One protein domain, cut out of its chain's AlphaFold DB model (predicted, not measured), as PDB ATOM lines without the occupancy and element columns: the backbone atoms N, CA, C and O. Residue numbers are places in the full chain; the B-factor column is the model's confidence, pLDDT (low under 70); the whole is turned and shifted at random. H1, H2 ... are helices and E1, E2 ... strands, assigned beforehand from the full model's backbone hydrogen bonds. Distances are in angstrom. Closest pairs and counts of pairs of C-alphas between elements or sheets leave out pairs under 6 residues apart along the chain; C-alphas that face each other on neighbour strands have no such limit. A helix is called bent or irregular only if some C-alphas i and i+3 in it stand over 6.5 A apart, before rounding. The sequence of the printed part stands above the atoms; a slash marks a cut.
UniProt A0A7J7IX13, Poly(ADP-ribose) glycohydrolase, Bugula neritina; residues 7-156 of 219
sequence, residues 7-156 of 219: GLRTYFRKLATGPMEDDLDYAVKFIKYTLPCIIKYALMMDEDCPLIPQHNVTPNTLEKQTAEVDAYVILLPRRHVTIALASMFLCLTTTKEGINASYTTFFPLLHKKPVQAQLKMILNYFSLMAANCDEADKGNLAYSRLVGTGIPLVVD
ATOM      1  N   GLY A   7      67.430 -44.304  14.413       83.75
ATOM      2  CA  GLY A   7      67.228 -45.560  15.134       83.75
ATOM      3  C   GLY A   7      66.726 -46.705  14.253       83.75
ATOM      4  O   GLY A   7      67.359 -47.759  14.229       83.75
ATOM      5  N   LEU A   8      65.663 -46.490  13.466       87.44
ATOM      6  CA  LEU A   8      65.099 -47.532  12.596       87.44
ATOM      7  C   LEU A   8      66.086 -47.927  11.485       87.44
ATOM      8  O   LEU A   8      66.271 -49.112  11.209       87.44
ATOM      9  N   ARG A   9      66.819 -46.945  10.930       87.44
ATOM     10  CA  ARG A   9      67.928 -47.201   9.989       87.44
ATOM     11  C   ARG A   9      68.976 -48.110  10.565       87.44
ATOM     12  O   ARG A   9      69.417 -49.049   9.914       87.44
ATOM     13  N   THR A  10      69.431 -47.747  11.755       89.06
ATOM     14  CA  THR A  10      70.544 -48.417  12.403       89.06
ATOM     15  C   THR A  10      70.143 -49.837  12.760       89.06
ATOM     16  O   THR A  10      70.943 -50.744  12.569       89.06
ATOM     17  N   TYR A  11      68.900 -50.035  13.202       90.81
ATOM     18  CA  TYR A  11      68.340 -51.352  13.474       90.81
ATOM     19  C   TYR A  11      68.353 -52.252  12.228       90.81
ATOM     20  O   TYR A  11      69.043 -53.266  12.229       90.81
ATOM     21  N   PHE A  12      67.697 -51.853  11.132       90.69
ATOM     22  CA  PHE A  12      67.635 -52.696   9.930       90.69
ATOM     23  C   PHE A  12      68.974 -52.847   9.213       90.69
ATOM     24  O   PHE A  12      69.246 -53.904   8.655       90.69
ATOM     25  N   ARG A  13      69.847 -51.833   9.263       88.56
ATOM     26  CA  ARG A  13      71.211 -51.970   8.744       88.56
ATOM     27  C   ARG A  13      71.980 -53.043   9.511       88.56
ATOM     28  O   ARG A  13      72.640 -53.847   8.874       88.56
ATOM     29  N   LYS A  14      71.876 -53.067  10.845       88.81
ATOM     30  CA  LYS A  14      72.531 -54.092  11.669       88.81
ATOM     31  C   LYS A  14      72.026 -55.496  11.357       88.81
ATOM     32  O   LYS A  14      72.845 -56.400  11.335       88.81
ATOM     33  N   LEU A  15      70.725 -55.656  11.107       88.38
ATOM     34  CA  LEU A  15      70.156 -56.938  10.684       88.38
ATOM     35  C   LEU A  15      70.694 -57.360   9.310       88.38
ATOM     36  O   LEU A  15      71.188 -58.466   9.153       88.38
ATOM     37  N   ALA A  16      70.699 -56.443   8.338       86.69
ATOM     38  CA  ALA A  16      71.153 -56.730   6.978       86.69
ATOM     39  C   ALA A  16      72.665 -57.009   6.863       86.69
ATOM     40  O   ALA A  16      73.095 -57.688   5.938       86.69
ATOM     41  N   THR A  17      73.480 -56.461   7.769       86.25
ATOM     42  CA  THR A  17      74.927 -56.733   7.843       86.25
ATOM     43  C   THR A  17      75.279 -57.736   8.942       86.25
ATOM     44  O   THR A  17      76.453 -57.880   9.285       86.25
ATOM     45  N   GLY A  18      74.272 -58.335   9.579       80.19
ATOM     46  CA  GLY A  18      74.450 -59.280  10.668       80.19
ATOM     47  C   GLY A  18      74.983 -60.622  10.162       80.19
ATOM     48  O   GLY A  18      74.850 -60.937   8.983       80.19
ATOM     49  N   PRO A  19      75.596 -61.430  11.042       74.38
ATOM     50  CA  PRO A  19      76.111 -62.747  10.673       74.38
ATOM     51  C   PRO A  19      75.016 -63.822  10.562       74.38
ATOM     52  O   PRO A  19      75.311 -64.926  10.116       74.38
ATOM     53  N   MET A  20      73.787 -63.538  11.008       82.69
ATOM     54  CA  MET A  20      72.672 -64.487  11.003       82.69
ATOM     55  C   MET A  20      71.835 -64.329   9.732       82.69
ATOM     56  O   MET A  20      71.326 -63.247   9.454       82.69
ATOM     57  N   GLU A  21      71.667 -65.420   8.986       75.62
ATOM     58  CA  GLU A  21      70.872 -65.459   7.750       75.62
ATOM     59  C   GLU A  21      69.402 -65.074   7.998       75.62
ATOM     60  O   GLU A  21      68.832 -64.287   7.240       75.62
ATOM     61  N   ASP A  22      68.835 -65.505   9.128       82.81
ATOM     62  CA  ASP A  22      67.467 -65.171   9.549       82.81
ATOM     63  C   ASP A  22      67.244 -63.659   9.742       82.81
ATOM     64  O   ASP A  22      66.164 -63.136   9.456       82.81
ATOM     65  N   ASP A  23      68.262 -62.924  10.207       86.00
ATOM     66  CA  ASP A  23      68.168 -61.471  10.397       86.00
ATOM     67  C   ASP A  23      68.113 -60.738   9.046       86.00
ATOM     68  O   ASP A  23      67.396 -59.737   8.898       86.00
ATOM     69  N   LEU A  24      68.840 -61.246   8.045       87.19
ATOM     70  CA  LEU A  24      68.802 -60.716   6.687       87.19
ATOM     71  C   LEU A  24      67.445 -60.993   6.031       87.19
ATOM     72  O   LEU A  24      66.852 -60.063   5.480       87.19
ATOM     73  N   ASP A  25      66.932 -62.224   6.126       88.75
ATOM     74  CA  ASP A  25      65.601 -62.565   5.608       88.75
ATOM     75  C   ASP A  25      64.516 -61.693   6.254       88.75
ATOM     76  O   ASP A  25      63.697 -61.087   5.559       88.75
ATOM     77  N   TYR A  26      64.588 -61.494   7.574       88.69
ATOM     78  CA  TYR A  26      63.677 -60.606   8.291       88.69
ATOM     79  C   TYR A  26      63.714 -59.163   7.753       88.69
ATOM     80  O   TYR A  26      62.666 -58.544   7.534       88.69
ATOM     81  N   ALA A  27      64.907 -58.613   7.503       89.69
ATOM     82  CA  ALA A  27      65.057 -57.273   6.937       89.69
ATOM     83  C   ALA A  27      64.524 -57.185   5.495       89.69
ATOM     84  O   ALA A  27      63.867 -56.201   5.134       89.69
ATOM     85  N   VAL A  28      64.758 -58.216   4.677       90.50
ATOM     86  CA  VAL A  28      64.235 -58.310   3.309       90.50
ATOM     87  C   VAL A  28      62.709 -58.389   3.319       90.50
ATOM     88  O   VAL A  28      62.060 -57.644   2.580       90.50
ATOM     89  N   LYS A  29      62.127 -59.227   4.184       90.75
ATOM     90  CA  LYS A  29      60.678 -59.371   4.346       90.75
ATOM     91  C   LYS A  29      60.028 -58.049   4.742       90.75
ATOM     92  O   LYS A  29      59.017 -57.665   4.149       90.75
ATOM     93  N   PHE A  30      60.642 -57.319   5.677       91.75
ATOM     94  CA  PHE A  30      60.164 -56.000   6.075       91.75
ATOM     95  C   PHE A  30      60.083 -55.038   4.885       91.75
ATOM     96  O   PHE A  30      59.041 -54.430   4.666       91.75
ATOM     97  N   ILE A  31      61.149 -54.914   4.089       91.62
ATOM     98  CA  ILE A  31      61.178 -53.972   2.959       91.62
ATOM     99  C   ILE A  31      60.248 -54.406   1.820       91.62
ATOM    100  O   ILE A  31      59.596 -53.555   1.218       91.62
ATOM    101  N   LYS A  32      60.184 -55.706   1.512       92.81
ATOM    102  CA  LYS A  32      59.417 -56.216   0.367       92.81
ATOM    103  C   LYS A  32      57.917 -56.310   0.622       92.81
ATOM    104  O   LYS A  32      57.153 -56.117  -0.318       92.81
ATOM    105  N   TYR A  33      57.500 -56.616   1.851       92.25
ATOM    106  CA  TYR A  33      56.105 -56.962   2.141       92.25
ATOM    107  C   TYR A  33      55.509 -56.098   3.253       92.25
ATOM    108  O   TYR A  33      54.481 -55.453   3.051       92.25
ATOM    109  N   THR A  34      56.168 -56.028   4.412       92.69
ATOM    110  CA  THR A  34      55.598 -55.367   5.596       92.69
ATOM    111  C   THR A  34      55.507 -53.848   5.430       92.69
ATOM    112  O   THR A  34      54.464 -53.262   5.696       92.69
ATOM    113  N   LEU A  35      56.571 -53.188   4.963       93.06
ATOM    114  CA  LEU A  35      56.603 -51.735   4.786       93.06
ATOM    115  C   LEU A  35      55.624 -51.254   3.698       93.06
ATOM    116  O   LEU A  35      54.882 -50.311   3.977       93.06
ATOM    117  N   PRO A  36      55.535 -51.882   2.506       94.00
ATOM    118  CA  PRO A  36      54.493 -51.554   1.534       94.00
ATOM    119  C   PRO A  36      53.074 -51.714   2.090       94.00
ATOM    120  O   PRO A  36      52.226 -50.867   1.824       94.00
ATOM    121  N   CYS A  37      52.825 -52.748   2.900       92.25
ATOM    122  CA  CYS A  37      51.546 -52.943   3.585       92.25
ATOM    123  C   CYS A  37      51.233 -51.791   4.556       92.25
ATOM    124  O   CYS A  37      50.156 -51.201   4.488       92.25
ATOM    125  N   ILE A  38      52.200 -51.397   5.394       92.88
ATOM    126  CA  ILE A  38      52.065 -50.246   6.301       92.88
ATOM    127  C   ILE A  38      51.751 -48.965   5.511       92.88
ATOM    128  O   ILE A  38      50.831 -48.231   5.861       92.88
ATOM    129  N   ILE A  39      52.481 -48.705   4.423       92.25
ATOM    130  CA  ILE A  39      52.254 -47.529   3.573       92.25
ATOM    131  C   ILE A  39      50.855 -47.576   2.949       92.25
ATOM    132  O   ILE A  39      50.153 -46.570   2.987       92.25
ATOM    133  N   LYS A  40      50.427 -48.732   2.426       91.31
ATOM    134  CA  LYS A  40      49.084 -48.924   1.861       91.31
ATOM    135  C   LYS A  40      48.007 -48.527   2.871       91.31
ATOM    136  O   LYS A  40      47.166 -47.707   2.534       91.31
ATOM    137  N   TYR A  41      48.055 -49.052   4.096       89.50
ATOM    138  CA  TYR A  41      47.059 -48.718   5.120       89.50
ATOM    139  C   TYR A  41      47.108 -47.250   5.539       89.50
ATOM    140  O   TYR A  41      46.062 -46.623   5.663       89.50
ATOM    141  N   ALA A  42      48.294 -46.667   5.697       88.69
ATOM    142  CA  ALA A  42      48.399 -45.250   6.027       88.69
ATOM    143  C   ALA A  42      47.857 -44.332   4.916       88.69
ATOM    144  O   ALA A  42      47.321 -43.270   5.211       88.69
ATOM    145  N   LEU A  43      47.959 -44.738   3.646       88.75
ATOM    146  CA  LEU A  43      47.361 -44.019   2.514       88.75
ATOM    147  C   LEU A  43      45.834 -44.164   2.443       88.75
ATOM    148  O   LEU A  43      45.188 -43.365   1.777       88.75
ATOM    149  N   MET A  44      45.256 -45.159   3.121       86.44
ATOM    150  CA  MET A  44      43.803 -45.331   3.250       86.44
ATOM    151  C   MET A  44      43.210 -44.458   4.366       86.44
ATOM    152  O   MET A  44      42.023 -44.571   4.668       86.44
ATOM    153  N   MET A  45      44.031 -43.621   5.002       74.81
ATOM    154  CA  MET A  45      43.589 -42.612   5.952       74.81
ATOM    155  C   MET A  45      42.842 -41.504   5.194       74.81
ATOM    156  O   MET A  45      43.445 -40.520   4.774       74.81
ATOM    157  N   ASP A  46      41.545 -41.713   4.977       65.19
ATOM    158  CA  ASP A  46      40.634 -40.726   4.387       65.19
ATOM    159  C   ASP A  46      40.216 -39.670   5.426       65.19
ATOM    160  O   ASP A  46      40.283 -39.939   6.631       65.19
ATOM    161  N   GLU A  47      39.747 -38.494   4.990       52.66
ATOM    162  CA  GLU A  47      39.260 -37.427   5.893       52.66
ATOM    163  C   GLU A  47      38.074 -37.884   6.771       52.66
ATOM    164  O   GLU A  47      37.863 -37.346   7.861       52.66
ATOM    165  N   ASP A  48      37.366 -38.930   6.335       46.66
ATOM    166  CA  ASP A  48      36.244 -39.569   7.030       46.66
ATOM    167  C   ASP A  48      36.663 -40.659   8.033       46.66
ATOM    168  O   ASP A  48      35.813 -41.264   8.693       46.66
ATOM    169  N   CYS A  49      37.964 -40.936   8.192       51.00
ATOM    170  CA  CYS A  49      38.423 -41.831   9.248       51.00
ATOM    171  C   CYS A  49      38.146 -41.164  10.610       51.00
ATOM    172  O   CYS A  49      38.755 -40.133  10.910       51.00
ATOM    173  N   PRO A  50      37.307 -41.754  11.487       50.91
ATOM    174  CA  PRO A  50      36.895 -41.132  12.753       50.91
ATOM    175  C   PRO A  50      38.059 -40.907  13.735       50.91
ATOM    176  O   PRO A  50      37.884 -40.301  14.788       50.91
ATOM    177  N   LEU A  51      39.250 -41.410  13.395       52.31
ATOM    178  CA  LEU A  51      40.486 -41.292  14.162       52.31
ATOM    179  C   LEU A  51      41.336 -40.080  13.753       52.31
ATOM    180  O   LEU A  51      42.289 -39.756  14.461       52.31
ATOM    181  N   ILE A  52      41.005 -39.390  12.654       42.16
ATOM    182  CA  ILE A  52      41.517 -38.044  12.392       42.16
ATOM    183  C   ILE A  52      40.630 -37.093  13.196       42.16
ATOM    184  O   ILE A  52      39.442 -36.968  12.895       42.16
ATOM    185  N   PRO A  53      41.156 -36.375  14.201       38.16
ATOM    186  CA  PRO A  53      40.415 -35.268  14.766       38.16
ATOM    187  C   PRO A  53      40.290 -34.248  13.637       38.16
ATOM    188  O   PRO A  53      41.283 -33.591  13.306       38.16
ATOM    189  N   GLN A  54      39.105 -34.160  13.022       34.09
ATOM    190  CA  GLN A  54      38.818 -33.197  11.963       34.09
ATOM    191  C   GLN A  54      39.380 -31.830  12.366       34.09
ATOM    192  O   GLN A  54      39.413 -31.474  13.549       34.09
ATOM    193  N   HIS A  55      39.842 -31.046  11.396       35.25
ATOM    194  CA  HIS A  55      40.486 -29.754  11.638       35.25
ATOM    195  C   HIS A  55      39.613 -28.726  12.398       35.25
ATOM    196  O   HIS A  55      40.133 -27.691  12.798       35.25
ATOM    197  N   ASN A  56      38.348 -29.049  12.705       31.22
ATOM    198  CA  ASN A  56      37.452 -28.288  13.587       31.22
ATOM    199  C   ASN A  56      36.960 -29.056  14.832       31.22
ATOM    200  O   ASN A  56      36.199 -28.521  15.632       31.22
ATOM    201  N   VAL A  57      37.433 -30.283  15.048       36.59
ATOM    202  CA  VAL A  57      37.319 -31.004  16.314       36.59
ATOM    203  C   VAL A  57      38.591 -30.715  17.101       36.59
ATOM    204  O   VAL A  57      39.600 -31.425  17.049       36.59
ATOM    205  N   THR A  58      38.586 -29.586  17.811       29.89
ATOM    206  CA  THR A  58      39.461 -29.410  18.978       29.89
ATOM    207  C   THR A  58      39.399 -30.681  19.843       29.89
ATOM    208  O   THR A  58      38.337 -31.293  19.877       29.89
ATOM    209  N   PRO A  59      40.465 -31.092  20.561       39.19
ATOM    210  CA  PRO A  59      40.399 -32.215  21.515       39.19
ATOM    211  C   PRO A  59      39.164 -32.104  22.411       39.19
ATOM    212  O   PRO A  59      38.473 -33.079  22.653       39.19
ATOM    213  N   ASN A  60      38.780 -30.861  22.690       35.81
ATOM    214  CA  ASN A  60      37.515 -30.430  23.245       35.81
ATOM    215  C   ASN A  60      36.207 -30.986  22.641       35.81
ATOM    216  O   ASN A  60      35.199 -30.804  23.292       35.81
ATOM    217  N   THR A  61      36.111 -31.615  21.473       36.44
ATOM    218  CA  THR A  61      34.816 -32.175  21.017       36.44
ATOM    219  C   THR A  61      34.670 -33.654  21.356       36.44
ATOM    220  O   THR A  61      33.546 -34.099  21.502       36.44
ATOM    221  N   LEU A  62      35.769 -34.381  21.598       42.03
ATOM    222  CA  LEU A  62      35.719 -35.647  22.341       42.03
ATOM    223  C   LEU A  62      35.872 -35.370  23.839       42.03
ATOM    224  O   LEU A  62      35.015 -35.781  24.600       42.03
ATOM    225  N   GLU A  63      36.847 -34.560  24.263       39.09
ATOM    226  CA  GLU A  63      37.082 -34.221  25.674       39.09
ATOM    227  C   GLU A  63      35.994 -33.337  26.309       39.09
ATOM    228  O   GLU A  63      35.616 -33.613  27.445       39.09
ATOM    229  N   LYS A  64      35.424 -32.324  25.624       35.72
ATOM    230  CA  LYS A  64      34.280 -31.544  26.170       35.72
ATOM    231  C   LYS A  64      32.911 -32.134  25.846       35.72
ATOM    232  O   LYS A  64      31.960 -31.702  26.481       35.72
ATOM    233  N   GLN A  65      32.780 -33.129  24.960       38.66
ATOM    234  CA  GLN A  65      31.590 -33.996  25.022       38.66
ATOM    235  C   GLN A  65      31.707 -34.995  26.182       38.66
ATOM    236  O   GLN A  65      30.698 -35.360  26.766       38.66
ATOM    237  N   THR A  66      32.920 -35.380  26.594       43.19
ATOM    238  CA  THR A  66      33.145 -36.281  27.742       43.19
ATOM    239  C   THR A  66      33.313 -35.590  29.092       43.19
ATOM    240  O   THR A  66      33.416 -36.279  30.100       43.19
ATOM    241  N   ALA A  67      33.329 -34.258  29.152       39.84
ATOM    242  CA  ALA A  67      33.262 -33.561  30.436       39.84
ATOM    243  C   ALA A  67      31.866 -33.687  31.081       39.84
ATOM    244  O   ALA A  67      31.719 -33.393  32.261       39.84
ATOM    245  N   GLU A  68      30.865 -34.147  30.316       43.28
ATOM    246  CA  GLU A  68      29.475 -34.305  30.761       43.28
ATOM    247  C   GLU A  68      28.877 -35.699  30.461       43.28
ATOM    248  O   GLU A  68      27.745 -35.976  30.844       43.28
ATOM    249  N   VAL A  69      29.614 -36.604  29.796       47.31
ATOM    250  CA  VAL A  69      29.133 -37.962  29.468       47.31
ATOM    251  C   VAL A  69      29.972 -39.015  30.203       47.31
ATOM    252  O   VAL A  69      31.066 -39.381  29.771       47.31
ATOM    253  N   ASP A  70      29.423 -39.500  31.320       59.72
ATOM    254  CA  ASP A  70      30.030 -40.406  32.315       59.72
ATOM    255  C   ASP A  70      30.305 -41.850  31.841       59.72
ATOM    256  O   ASP A  70      30.925 -42.642  32.544       59.72
ATOM    257  N   ALA A  71      29.894 -42.261  30.649       69.31
ATOM    258  CA  ALA A  71      30.278 -43.562  30.103       69.31
ATOM    259  C   ALA A  71      30.059 -43.576  28.597       69.31
ATOM    260  O   ALA A  71      29.096 -42.990  28.103       69.31
ATOM    261  N   TYR A  72      30.915 -44.275  27.860       71.25
ATOM    262  CA  TYR A  72      30.722 -44.452  26.425       71.25
ATOM    263  C   TYR A  72      31.294 -45.773  25.929       71.25
ATOM    264  O   TYR A  72      32.204 -46.343  26.531       71.25
ATOM    265  N   VAL A  73      30.779 -46.222  24.786       76.50
ATOM    266  CA  VAL A  73      31.302 -47.360  24.031       76.50
ATOM    267  C   VAL A  73      31.533 -46.917  22.594       76.50
ATOM    268  O   VAL A  73      30.629 -46.384  21.955       76.50
ATOM    269  N   ILE A  74      32.741 -47.138  22.087       79.38
ATOM    270  CA  ILE A  74      33.111 -46.900  20.693       79.38
ATOM    271  C   ILE A  74      33.371 -48.255  20.050       79.38
ATOM    272  O   ILE A  74      34.192 -49.028  20.535       79.38
ATOM    273  N   LEU A  75      32.691 -48.529  18.942       78.50
ATOM    274  CA  LEU A  75      32.930 -49.712  18.126       78.50
ATOM    275  C   LEU A  75      33.728 -49.304  16.884       78.50
ATOM    276  O   LEU A  75      33.256 -48.497  16.086       78.50
ATOM    277  N   LEU A  76      34.929 -49.854  16.720       80.94
ATOM    278  CA  LEU A  76      35.809 -49.565  15.591       80.94
ATOM    279  C   LEU A  76      36.091 -50.839  14.792       80.94
ATOM    280  O   LEU A  76      36.599 -51.804  15.360       80.94
ATOM    281  N   PRO A  77      35.848 -50.851  13.472       84.94
ATOM    282  CA  PRO A  77      36.342 -51.926  12.618       84.94
ATOM    283  C   PRO A  77      37.862 -52.060  12.732       84.94
ATOM    284  O   PRO A  77      38.571 -51.044  12.747       84.94
ATOM    285  N   ARG A  78      38.381 -53.295  12.762       85.88
ATOM    286  CA  ARG A  78      39.830 -53.557  12.898       85.88
ATOM    287  C   ARG A  78      40.663 -52.844  11.832       85.88
ATOM    288  O   ARG A  78      41.771 -52.380  12.110       85.88
ATOM    289  N   ARG A  79      40.103 -52.653  10.641       87.19
ATOM    290  CA  ARG A  79      40.710 -51.884   9.554       87.19
ATOM    291  C   ARG A  79      41.023 -50.448   9.949       87.19
ATOM    292  O   ARG A  79      42.117 -49.980   9.651       87.19
ATOM    293  N   HIS A  80      40.128 -49.762  10.656       84.62
ATOM    294  CA  HIS A  80      40.387 -48.394  11.116       84.62
ATOM    295  C   HIS A  80      41.527 -48.353  12.136       84.62
ATOM    296  O   HIS A  80      42.380 -47.469  12.067       84.62
ATOM    297  N   VAL A  81      41.604 -49.348  13.024       85.56
ATOM    298  CA  VAL A  81      42.724 -49.483  13.968       85.56
ATOM    299  C   VAL A  81      44.035 -49.758  13.230       85.56
ATOM    300  O   VAL A  81      45.042 -49.118  13.519       85.56
ATOM    301  N   THR A  82      44.016 -50.620  12.212       88.75
ATOM    302  CA  THR A  82      45.184 -50.909  11.361       88.75
ATOM    303  C   THR A  82      45.689 -49.645  10.660       88.75
ATOM    304  O   THR A  82      46.890 -49.368  10.669       88.75
ATOM    305  N   ILE A  83      44.774 -48.851  10.091       87.69
ATOM    306  CA  ILE A  83      45.071 -47.563   9.448       87.69
ATOM    307  C   ILE A  83      45.706 -46.601  10.457       87.69
ATOM    308  O   ILE A  83      46.761 -46.032  10.178       87.69
ATOM    309  N   ALA A  84      45.123 -46.454  11.650       85.06
ATOM    310  CA  ALA A  84      45.672 -45.580  12.682       85.06
ATOM    311  C   ALA A  84      47.061 -46.026  13.152       85.06
ATOM    312  O   ALA A  84      47.975 -45.204  13.194       85.06
ATOM    313  N   LEU A  85      47.263 -47.318  13.428       87.94
ATOM    314  CA  LEU A  85      48.568 -47.864  13.809       87.94
ATOM    315  C   LEU A  85      49.616 -47.645  12.712       87.94
ATOM    316  O   LEU A  85      50.758 -47.293  13.019       87.94
ATOM    317  N   ALA A  86      49.242 -47.812  11.439       90.00
ATOM    318  CA  ALA A  86      50.125 -47.543  10.310       90.00
ATOM    319  C   ALA A  86      50.510 -46.058  10.256       90.00
ATOM    320  O   ALA A  86      51.694 -45.725  10.182       90.00
ATOM    321  N   SER A  87      49.538 -45.156  10.392       86.75
ATOM    322  CA  SER A  87      49.777 -43.713  10.441       86.75
ATOM    323  C   SER A  87      50.641 -43.297  11.635       86.75
ATOM    324  O   SER A  87      51.535 -42.462  11.481       86.75
ATOM    325  N   MET A  88      50.448 -43.906  12.807       85.31
ATOM    326  CA  MET A  88      51.283 -43.690  13.993       85.31
ATOM    327  C   MET A  88      52.725 -44.154  13.755       85.31
ATOM    328  O   MET A  88      53.667 -43.409  14.049       85.31
ATOM    329  N   PHE A  89      52.908 -45.358  13.197       88.62
ATOM    330  CA  PHE A  89      54.219 -45.937  12.878       88.62
ATOM    331  C   PHE A  89      55.002 -45.059  11.898       88.62
ATOM    332  O   PHE A  89      56.198 -44.823  12.063       88.62
ATOM    333  N   LEU A  90      54.303 -44.533  10.895       87.00
ATOM    334  CA  LEU A  90      54.831 -43.620   9.889       87.00
ATOM    335  C   LEU A  90      54.941 -42.165  10.388       87.00
ATOM    336  O   LEU A  90      55.380 -41.280   9.653       87.00
ATOM    337  N   CYS A  91      54.582 -41.914  11.649       83.19
ATOM    338  CA  CYS A  91      54.611 -40.603  12.288       83.19
ATOM    339  C   CYS A  91      53.807 -39.534  11.521       83.19
ATOM    340  O   CYS A  91      54.223 -38.377  11.457       83.19
ATOM    341  N   LEU A  92      52.680 -39.926  10.923       78.62
ATOM    342  CA  LEU A  92      51.771 -39.045  10.182       78.62
ATOM    343  C   LEU A  92      50.709 -38.395  11.080       78.62
ATOM    344  O   LEU A  92      50.093 -37.409  10.690       78.62
ATOM    345  N   THR A  93      50.506 -38.921  12.286       70.56
ATOM    346  CA  THR A  93      49.561 -38.373  13.263       70.56
ATOM    347  C   THR A  93      50.118 -37.106  13.907       70.56
ATOM    348  O   THR A  93      51.245 -37.109  14.414       70.56
ATOM    349  N   THR A  94      49.329 -36.032  13.942       56.44
ATOM    350  CA  THR A  94      49.684 -34.829  14.700       56.44
ATOM    351  C   THR A  94      49.417 -35.056  16.184       56.44
ATOM    352  O   THR A  94      48.368 -35.555  16.586       56.44
ATOM    353  N   THR A  95      50.382 -34.693  17.024       51.31
ATOM    354  CA  THR A  95      50.173 -34.629  18.470       51.31
ATOM    355  C   THR A  95      49.341 -33.386  18.760       51.31
ATOM    356  O   THR A  95      49.868 -32.272  18.704       51.31
ATOM    357  N   LYS A  96      48.047 -33.545  19.045       51.34
ATOM    358  CA  LYS A  96      47.351 -32.528  19.842       51.34
ATOM    359  C   LYS A  96      47.800 -32.686  21.301       51.34
ATOM    360  O   LYS A  96      48.273 -33.754  21.689       51.34
ATOM    361  N   GLU A  97      47.771 -31.576  22.029       43.72
ATOM    362  CA  GLU A  97      48.362 -31.370  23.359       43.72
ATOM    363  C   GLU A  97      48.390 -32.632  24.246       43.72
ATOM    364  O   GLU A  97      47.367 -33.243  24.523       43.72
ATOM    365  N   GLY A  98      49.589 -33.033  24.686       47.97
ATOM    366  CA  GLY A  98      49.779 -34.033  25.746       47.97
ATOM    367  C   GLY A  98      49.851 -35.509  25.333       47.97
ATOM    368  O   GLY A  98      50.496 -36.275  26.046       47.97
ATOM    369  N   ILE A  99      49.294 -35.929  24.188       54.28
ATOM    370  CA  ILE A  99      49.289 -37.352  23.785       54.28
ATOM    371  C   ILE A  99      50.246 -37.580  22.612       54.28
ATOM    372  O   ILE A  99      49.944 -37.286  21.453       54.28
ATOM    373  N   ASN A 100      51.425 -38.142  22.902       57.50
ATOM    374  CA  ASN A 100      52.361 -38.560  21.860       57.50
ATOM    375  C   ASN A 100      52.020 -39.966  21.347       57.50
ATOM    376  O   ASN A 100      52.634 -40.953  21.740       57.50
ATOM    377  N   ALA A 101      51.051 -40.037  20.437       63.72
ATOM    378  CA  ALA A 101      50.683 -41.257  19.716       63.72
ATOM    379  C   ALA A 101      51.673 -41.618  18.583       63.72
ATOM    380  O   ALA A 101      51.438 -42.542  17.812       63.72
ATOM    381  N   SER A 102      52.789 -40.897  18.442       71.81
ATOM    382  CA  SER A 102      53.745 -41.105  17.359       71.81
ATOM    383  C   SER A 102      54.965 -41.913  17.809       71.81
ATOM    384  O   SER A 102      55.496 -41.732  18.903       71.81
ATOM    385  N   TYR A 103      55.511 -42.727  16.905       80.25
ATOM    386  CA  TYR A 103      56.739 -43.501  17.131       80.25
ATOM    387  C   TYR A 103      58.029 -42.652  17.129       80.25
ATOM    388  O   TYR A 103      59.143 -43.183  17.198       80.25
ATOM    389  N   THR A 104      57.906 -41.322  17.089       79.19
ATOM    390  CA  THR A 104      59.027 -40.367  17.155       79.19
ATOM    391  C   THR A 104      59.931 -40.578  18.369       79.19
ATOM    392  O   THR A 104      61.149 -40.451  18.240       79.19
ATOM    393  N   THR A 105      59.364 -40.936  19.522       79.44
ATOM    394  CA  THR A 105      60.105 -41.227  20.762       79.44
ATOM    395  C   THR A 105      60.505 -42.699  20.886       79.44
ATOM    396  O   THR A 105      61.508 -43.005  21.531       79.44
ATOM    397  N   PHE A 106      59.801 -43.595  20.193       85.50
ATOM    398  CA  PHE A 106      60.064 -45.032  20.186       85.50
ATOM    399  C   PHE A 106      61.326 -45.390  19.391       85.50
ATOM    400  O   PHE A 106      62.230 -46.059  19.896       85.50
ATOM    401  N   PHE A 107      61.437 -44.926  18.141       88.25
ATOM    402  CA  PHE A 107      62.524 -45.352  17.256       88.25
ATOM    403  C   PHE A 107      63.942 -45.011  17.754       88.25
ATOM    404  O   PHE A 107      64.835 -45.849  17.589       88.25
ATOM    405  N   PRO A 108      64.209 -43.848  18.385       87.62
ATOM    406  CA  PRO A 108      65.513 -43.571  18.996       87.62
ATOM    407  C   PRO A 108      65.935 -44.598  20.065       87.62
ATOM    408  O   PRO A 108      67.128 -44.812  20.298       87.62
ATOM    409  N   LEU A 109      64.971 -45.281  20.692       87.81
ATOM    410  CA  LEU A 109      65.204 -46.258  21.754       87.81
ATOM    411  C   LEU A 109      65.494 -47.676  21.237       87.81
ATOM    412  O   LEU A 109      65.793 -48.556  22.043       87.81
ATOM    413  N   LEU A 110      65.514 -47.899  19.917       89.31
ATOM    414  CA  LEU A 110      65.781 -49.210  19.297       89.31
ATOM    415  C   LEU A 110      67.177 -49.783  19.569       89.31
ATOM    416  O   LEU A 110      67.460 -50.922  19.212       89.31
ATOM    417  N   HIS A 111      68.072 -49.043  20.221       85.88
ATOM    418  CA  HIS A 111      69.312 -49.610  20.748       85.88
ATOM    419  C   HIS A 111      69.070 -50.548  21.952       85.88
ATOM    420  O   HIS A 111      69.935 -51.361  22.274       85.88
ATOM    421  N   LYS A 112      67.906 -50.465  22.612       87.00
ATOM    422  CA  LYS A 112      67.527 -51.299  23.761       87.00
ATOM    423  C   LYS A 112      66.839 -52.584  23.285       87.00
ATOM    424  O   LYS A 112      65.809 -52.516  22.620       87.00
ATOM    425  N   LYS A 113      67.337 -53.755  23.705       85.88
ATOM    426  CA  LYS A 113      66.769 -55.073  23.335       85.88
ATOM    427  C   LYS A 113      65.249 -55.208  23.573       85.88
ATOM    428  O   LYS A 113      64.576 -55.692  22.671       85.88
ATOM    429  N   PRO A 114      64.670 -54.748  24.703       83.94
ATOM    430  CA  PRO A 114      63.220 -54.850  24.913       83.94
ATOM    431  C   PRO A 114      62.399 -54.061  23.882       83.94
ATOM    432  O   PRO A 114      61.367 -54.534  23.423       83.94
ATOM    433  N   VAL A 115      62.896 -52.898  23.455       85.12
ATOM    434  CA  VAL A 115      62.244 -52.064  22.432       85.12
ATOM    435  C   VAL A 115      62.358 -52.713  21.049       85.12
ATOM    436  O   VAL A 115      61.440 -52.627  20.241       85.12
ATOM    437  N   GLN A 116      63.454 -53.427  20.774       88.44
ATOM    438  CA  GLN A 116      63.576 -54.232  19.553       88.44
ATOM    439  C   GLN A 116      62.563 -55.381  19.527       88.44
ATOM    440  O   GLN A 116      61.969 -55.632  18.483       88.44
ATOM    441  N   ALA A 117      62.332 -56.056  20.657       86.25
ATOM    442  CA  ALA A 117      61.305 -57.093  20.756       86.25
ATOM    443  C   ALA A 117      59.894 -56.519  20.524       86.25
ATOM    444  O   ALA A 117      59.130 -57.081  19.743       86.25
ATOM    445  N   GLN A 118      59.590 -55.350  21.103       85.62
ATOM    446  CA  GLN A 118      58.344 -54.618  20.833       85.62
ATOM    447  C   GLN A 118      58.197 -54.280  19.346       85.62
ATOM    448  O   GLN A 118      57.149 -54.531  18.758       85.62
ATOM    449  N   LEU A 119      59.261 -53.780  18.704       89.56
ATOM    450  CA  LEU A 119      59.246 -53.524  17.264       89.56
ATOM    451  C   LEU A 119      58.958 -54.806  16.477       89.56
ATOM    452  O   LEU A 119      58.146 -54.772  15.558       89.56
ATOM    453  N   LYS A 120      59.589 -55.933  16.830       89.50
ATOM    454  CA  LYS A 120      59.348 -57.213  16.152       89.50
ATOM    455  C   LYS A 120      57.878 -57.625  16.224       89.50
ATOM    456  O   LYS A 120      57.341 -58.057  15.212       89.50
ATOM    457  N   MET A 121      57.229 -57.430  17.367       87.81
ATOM    458  CA  MET A 121      55.803 -57.710  17.551       87.81
ATOM    459  C   MET A 121      54.908 -56.782  16.716       87.81
ATOM    460  O   MET A 121      54.028 -57.265  16.008       87.81
ATOM    461  N   ILE A 122      55.181 -55.472  16.706       89.81
ATOM    462  CA  ILE A 122      54.458 -54.505  15.859       89.81
ATOM    463  C   ILE A 122      54.585 -54.872  14.376       89.81
ATOM    464  O   ILE A 122      53.613 -54.866  13.625       89.81
ATOM    465  N   LEU A 123      55.794 -55.216  13.934       91.81
ATOM    466  CA  LEU A 123      56.033 -55.620  12.551       91.81
ATOM    467  C   LEU A 123      55.416 -56.980  12.230       91.81
ATOM    468  O   LEU A 123      55.024 -57.203  11.086       91.81
ATOM    469  N   ASN A 124      55.313 -57.879  13.211       90.56
ATOM    470  CA  ASN A 124      54.623 -59.151  13.046       90.56
ATOM    471  C   ASN A 124      53.132 -58.929  12.770       90.56
ATOM    472  O   ASN A 124      52.625 -59.477  11.797       90.56
ATOM    473  N   TYR A 125      52.474 -58.043  13.528       90.81
ATOM    474  CA  TYR A 125      51.088 -57.639  13.269       90.81
ATOM    475  C   TYR A 125      50.885 -57.189  11.810       90.81
ATOM    476  O   TYR A 125      50.075 -57.763  11.086       90.81
ATOM    477  N   PHE A 126      51.695 -56.246  11.316       91.38
ATOM    478  CA  PHE A 126      51.588 -55.800   9.918       91.38
ATOM    479  C   PHE A 126      51.973 -56.873   8.897       91.38
ATOM    480  O   PHE A 126      51.475 -56.859   7.772       91.38
ATOM    481  N   SER A 127      52.860 -57.798   9.261       89.56
ATOM    482  CA  SER A 127      53.230 -58.913   8.389       89.56
ATOM    483  C   SER A 127      52.084 -59.910   8.234       89.56
ATOM    484  O   SER A 127      51.912 -60.438   7.140       89.56
ATOM    485  N   LEU A 128      51.276 -60.125   9.279       88.31
ATOM    486  CA  LEU A 128      50.043 -60.911   9.195       88.31
ATOM    487  C   LEU A 128      49.017 -60.221   8.291       88.31
ATOM    488  O   LEU A 128      48.509 -60.848   7.366       88.31
ATOM    489  N   MET A 129      48.813 -58.911   8.463       87.00
ATOM    490  CA  MET A 129      47.941 -58.123   7.578       87.00
ATOM    491  C   MET A 129      48.415 -58.128   6.115       87.00
ATOM    492  O   MET A 129      47.608 -58.049   5.194       87.00
ATOM    493  N   ALA A 130      49.732 -58.192   5.885       85.50
ATOM    494  CA  ALA A 130      50.312 -58.268   4.544       85.50
ATOM    495  C   ALA A 130      50.131 -59.651   3.901       85.50
ATOM    496  O   ALA A 130      49.981 -59.737   2.685       85.50
ATOM    497  N   ALA A 131      50.186 -60.720   4.700       85.81
ATOM    498  CA  ALA A 131      49.996 -62.088   4.229       85.81
ATOM    499  C   ALA A 131      48.518 -62.396   3.943       85.81
ATOM    500  O   ALA A 131      48.216 -63.083   2.970       85.81
ATOM    501  N   ASN A 132      47.615 -61.838   4.751       84.38
ATOM    502  CA  ASN A 132      46.185 -62.095   4.686       84.38
ATOM    503  C   ASN A 132      45.426 -60.769   4.528       84.38
ATOM    504  O   ASN A 132      45.081 -60.109   5.509       84.38
ATOM    505  N   CYS A 133      45.161 -60.383   3.278       69.50
ATOM    506  CA  CYS A 133      44.552 -59.092   2.940       69.50
ATOM    507  C   CYS A 133      43.198 -58.827   3.622       69.50
ATOM    508  O   CYS A 133      42.866 -57.662   3.822       69.50
ATOM    509  N   ASP A 134      42.460 -59.877   3.992       79.62
ATOM    510  CA  ASP A 134      41.116 -59.763   4.566       79.62
ATOM    511  C   ASP A 134      41.118 -59.660   6.103       79.62
ATOM    512  O   ASP A 134      40.079 -59.371   6.690       79.62
ATOM    513  N   GLU A 135      42.255 -59.863   6.789       81.19
ATOM    514  CA  GLU A 135      42.288 -59.869   8.269       81.19
ATOM    515  C   GLU A 135      41.902 -58.530   8.883       81.19
ATOM    516  O   GLU A 135      41.231 -58.478   9.913       81.19
ATOM    517  N   ALA A 136      42.291 -57.434   8.236       76.12
ATOM    518  CA  ALA A 136      41.923 -56.104   8.694       76.12
ATOM    519  C   ALA A 136      40.402 -55.874   8.615       76.12
ATOM    520  O   ALA A 136      39.864 -55.092   9.394       76.12
ATOM    521  N   ASP A 137      39.697 -56.563   7.716       81.19
ATOM    522  CA  ASP A 137      38.247 -56.438   7.550       81.19
ATOM    523  C   ASP A 137      37.460 -57.414   8.455       81.19
ATOM    524  O   ASP A 137      36.228 -57.366   8.500       81.19
ATOM    525  N   LYS A 138      38.140 -58.270   9.234       82.25
ATOM    526  CA  LYS A 138      37.477 -59.194  10.160       82.25
ATOM    527  C   LYS A 138      37.141 -58.519  11.486       82.25
ATOM    528  O   LYS A 138      37.996 -58.354  12.350       82.25
ATOM    529  N   GLY A 139      35.860 -58.233  11.687       83.94
ATOM    530  CA  GLY A 139      35.308 -57.904  13.000       83.94
ATOM    531  C   GLY A 139      35.567 -56.475  13.481       83.94
ATOM    532  O   GLY A 139      36.101 -55.614  12.777       83.94
ATOM    533  N   ASN A 140      35.132 -56.224  14.714       81.00
ATOM    534  CA  ASN A 140      35.157 -54.912  15.346       81.00
ATOM    535  C   ASN A 140      35.779 -54.999  16.741       81.00
ATOM    536  O   ASN A 140      35.620 -56.000  17.434       81.00
ATOM    537  N   LEU A 141      36.417 -53.909  17.159       82.38
ATOM    538  CA  LEU A 141      36.955 -53.692  18.494       82.38
ATOM    539  C   LEU A 141      36.037 -52.735  19.246       82.38
ATOM    540  O   LEU A 141      35.734 -51.647  18.754       82.38
ATOM    541  N   ALA A 142      35.582 -53.146  20.428       80.50
ATOM    542  CA  ALA A 142      34.752 -52.321  21.298       80.50
ATOM    543  C   ALA A 142      35.606 -51.715  22.419       80.50
ATOM    544  O   ALA A 142      36.139 -52.432  23.262       80.50
ATOM    545  N   TYR A 143      35.699 -50.389  22.456       80.62
ATOM    546  CA  TYR A 143      36.373 -49.631  23.505       80.62
ATOM    547  C   TYR A 143      35.324 -49.003  24.411       80.62
ATOM    548  O   TYR A 143      34.564 -48.142  23.970       80.62
ATOM    549  N   SER A 144      35.278 -49.426  25.671       79.44
ATOM    550  CA  SER A 144      34.295 -48.935  26.642       79.44
ATOM    551  C   SER A 144      34.985 -48.151  27.751       79.44
ATOM    552  O   SER A 144      35.837 -48.696  28.451       79.44
ATOM    553  N   ARG A 145      34.602 -46.885  27.945       78.88
ATOM    554  CA  ARG A 145      34.948 -46.121  29.146       78.88
ATOM    555  C   ARG A 145      33.777 -46.202  30.111       78.88
ATOM    556  O   ARG A 145      32.693 -45.709  29.811       78.88
ATOM    557  N   LEU A 146      34.019 -46.799  31.271       78.50
ATOM    558  CA  LEU A 146      33.056 -46.884  32.362       78.50
ATOM    559  C   LEU A 146      33.547 -45.986  33.499       78.50
ATOM    560  O   LEU A 146      34.614 -46.244  34.058       78.50
ATOM    561  N   VAL A 147      32.805 -44.931  33.834       75.69
ATOM    562  CA  VAL A 147      33.066 -44.145  35.046       75.69
ATOM    563  C   VAL A 147      32.170 -44.687  36.150       75.69
ATOM    564  O   VAL A 147      30.956 -44.815  35.989       75.69
ATOM    565  N   GLY A 148      32.775 -45.056  37.277       67.25
ATOM    566  CA  GLY A 148      32.015 -45.458  38.452       67.25
ATOM    567  C   GLY A 148      31.182 -44.281  38.951       67.25
ATOM    568  O   GLY A 148      31.735 -43.283  39.396       67.25
ATOM    569  N   THR A 149      29.857 -44.407  38.905       60.47
ATOM    570  CA  THR A 149      28.912 -43.403  39.430       60.47
ATOM    571  C   THR A 149      28.766 -43.461  40.954       60.47
ATOM    572  O   THR A 149      28.064 -42.650  41.557       60.47
ATOM    573  N   GLY A 150      29.400 -44.442  41.596       56.50
ATOM    574  CA  GLY A 150      29.331 -44.634  43.035       56.50
ATOM    575  C   GLY A 150      30.268 -43.684  43.770       56.50
ATOM    576  O   GLY A 150      31.476 -43.700  43.537       56.50
ATOM    577  N   ILE A 151      29.721 -42.928  44.728       59.97
ATOM    578  CA  ILE A 151      30.513 -42.401  45.845       59.97
ATOM    579  C   ILE A 151      31.296 -43.597  46.410       59.97
ATOM    580  O   ILE A 151      30.670 -44.633  46.672       59.97
ATOM    581  N   PRO A 152      32.633 -43.514  46.555       66.31
ATOM    582  CA  PRO A 152      33.399 -44.591  47.158       66.31
ATOM    583  C   PRO A 152      32.756 -44.929  48.493       66.31
ATOM    584  O   PRO A 152      32.632 -44.045  49.343       66.31
ATOM    585  N   LEU A 153      32.305 -46.177  48.647       70.75
ATOM    586  CA  LEU A 153      31.683 -46.589  49.896       70.75
ATOM    587  C   LEU A 153      32.653 -46.261  51.029       70.75
ATOM    588  O   LEU A 153      33.832 -46.639  50.978       70.75
ATOM    589  N   VAL A 154      32.173 -45.546  52.042       80.81
ATOM    590  CA  VAL A 154      32.994 -45.290  53.224       80.81
ATOM    591  C   VAL A 154      33.226 -46.610  53.960       80.81
ATOM    592  O   VAL A 154      32.488 -47.584  53.790       80.81
ATOM    593  N   VAL A 155      34.280 -46.679  54.775       81.62
ATOM    594  CA  VAL A 155      34.722 -47.931  55.424       81.62
ATOM    595  C   VAL A 155      33.583 -48.652  56.157       81.62
ATOM    596  O   VAL A 155      33.501 -49.881  56.118       81.62
ATOM    597  N   ASP A 156      32.677 -47.908  56.787       84.81
ATOM    598  CA  ASP A 156      31.553 -48.485  57.526       84.81
ATOM    599  C   ASP A 156      30.486 -49.108  56.612       84.81
ATOM    600  O   ASP A 156      29.900 -50.134  56.961       84.81
TER     601      ASP A 156
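AT A GLANCE: This is residues 7 to 156 of the 219 residues of the protein "Poly(ADP-ribose) glycohydrolase" of Bugula neritina (UniProt A0A7J7IX13). A loose cluster of crossed helices fills one end, and a two-stranded antiparallel ribbon, E1 and E2, extends from it at the other end, with residues 150 to 156 sticking out as a tail. The long bent helix H2 runs along one side of the cluster, H1 packs on its first arm H2a and H5 packs on H1, while H4 and H6 cross its second arm H2b. The printed part has 150 residues with six named helices and two named strands, in the order H1 H2 H3 E1 H4 H5 H6 E2, and its class is mostly helix. The whole is loose, with a radius of gyration of the C-alphas of 19.3 A, and elongated, spanning 64 by 41 by 28 A.

HOW THE PARTS SIT: H1, residues 7 to 16, comes first. H2, residues 21 to 43, was assigned as one helix by its hydrogen bonds but is bent: C-alphas 32 and 35 are 6.9 A apart, and its arms H2a, residues 21 to 32, and H2b, residues 35 to 43, stand at a shallow tilt of 28 degrees. H1 touches H2a, whose residues 23 to 28 alone take part; the closest C-alphas, of Ala 16 and Leu 24, are 4.6 A apart, at a steep tilt of 54 degrees, opposite ways. H3, residues 60 to 63, touches no helix. E1, residues 71 to 77, and E2, residues 140 to 146, are antiparallel neighbours at 168 degrees, with N 74 and O 143 at 2.8 A and N 72 and O 145 at 3.0 A, within hydrogen-bond range. H4, residues 78 to 89, touches H2b with residues 82 to 87 alone; the closest C-alphas, of Ala 42 and Ser 87, are 4.9 A apart, and the tilt of 72 degrees is only just about perpendicular. H5, residues 107 to 111, is irregular, with C-alphas 108 and 111 7.3 A apart; it touches H1, the closest C-alphas being those of Gly 7 and Pro 108, 4.7 A apart. H6, residues 113 to 131, touches H2b with residues 126 to 130 alone, the C-alphas of Cys 37 and Ala 130 being closest at 5.5 A, about perpendicular at 73 degrees. Every O i to N i+4 pair is within hydrogen-bond range in H1, H2a, H2b, H4 and H6; in H5 it is 0 of 1, with 1 of 2 O i to N i+3 pairs within range, and H3 is too short for an O i to N i+4 pair.

IN THESE COORDINATES: H1 begins at C-alpha 7, (67.228, -45.560, 15.134). H2a is 16.5 A long, H4 16.3 A, H6 26.4 A, E1 20.3 A and E2 18.9 A. E2 ends at C-alpha 146, (33.056, -46.884, 32.362).

THE WHOLE: The C-alphas farthest apart, of Thr 17 and Asp 156, are 66.5 A apart. The printed part has no cut. The links H2 to H3 and H4 to H5 are long, and residues 63 to 68 and 150 to 156 stand free. The mean pLDDT of the printed part is 75.5; it is under 70 at residues 46 to 71, 94 to 101, 133 and 148 to 152.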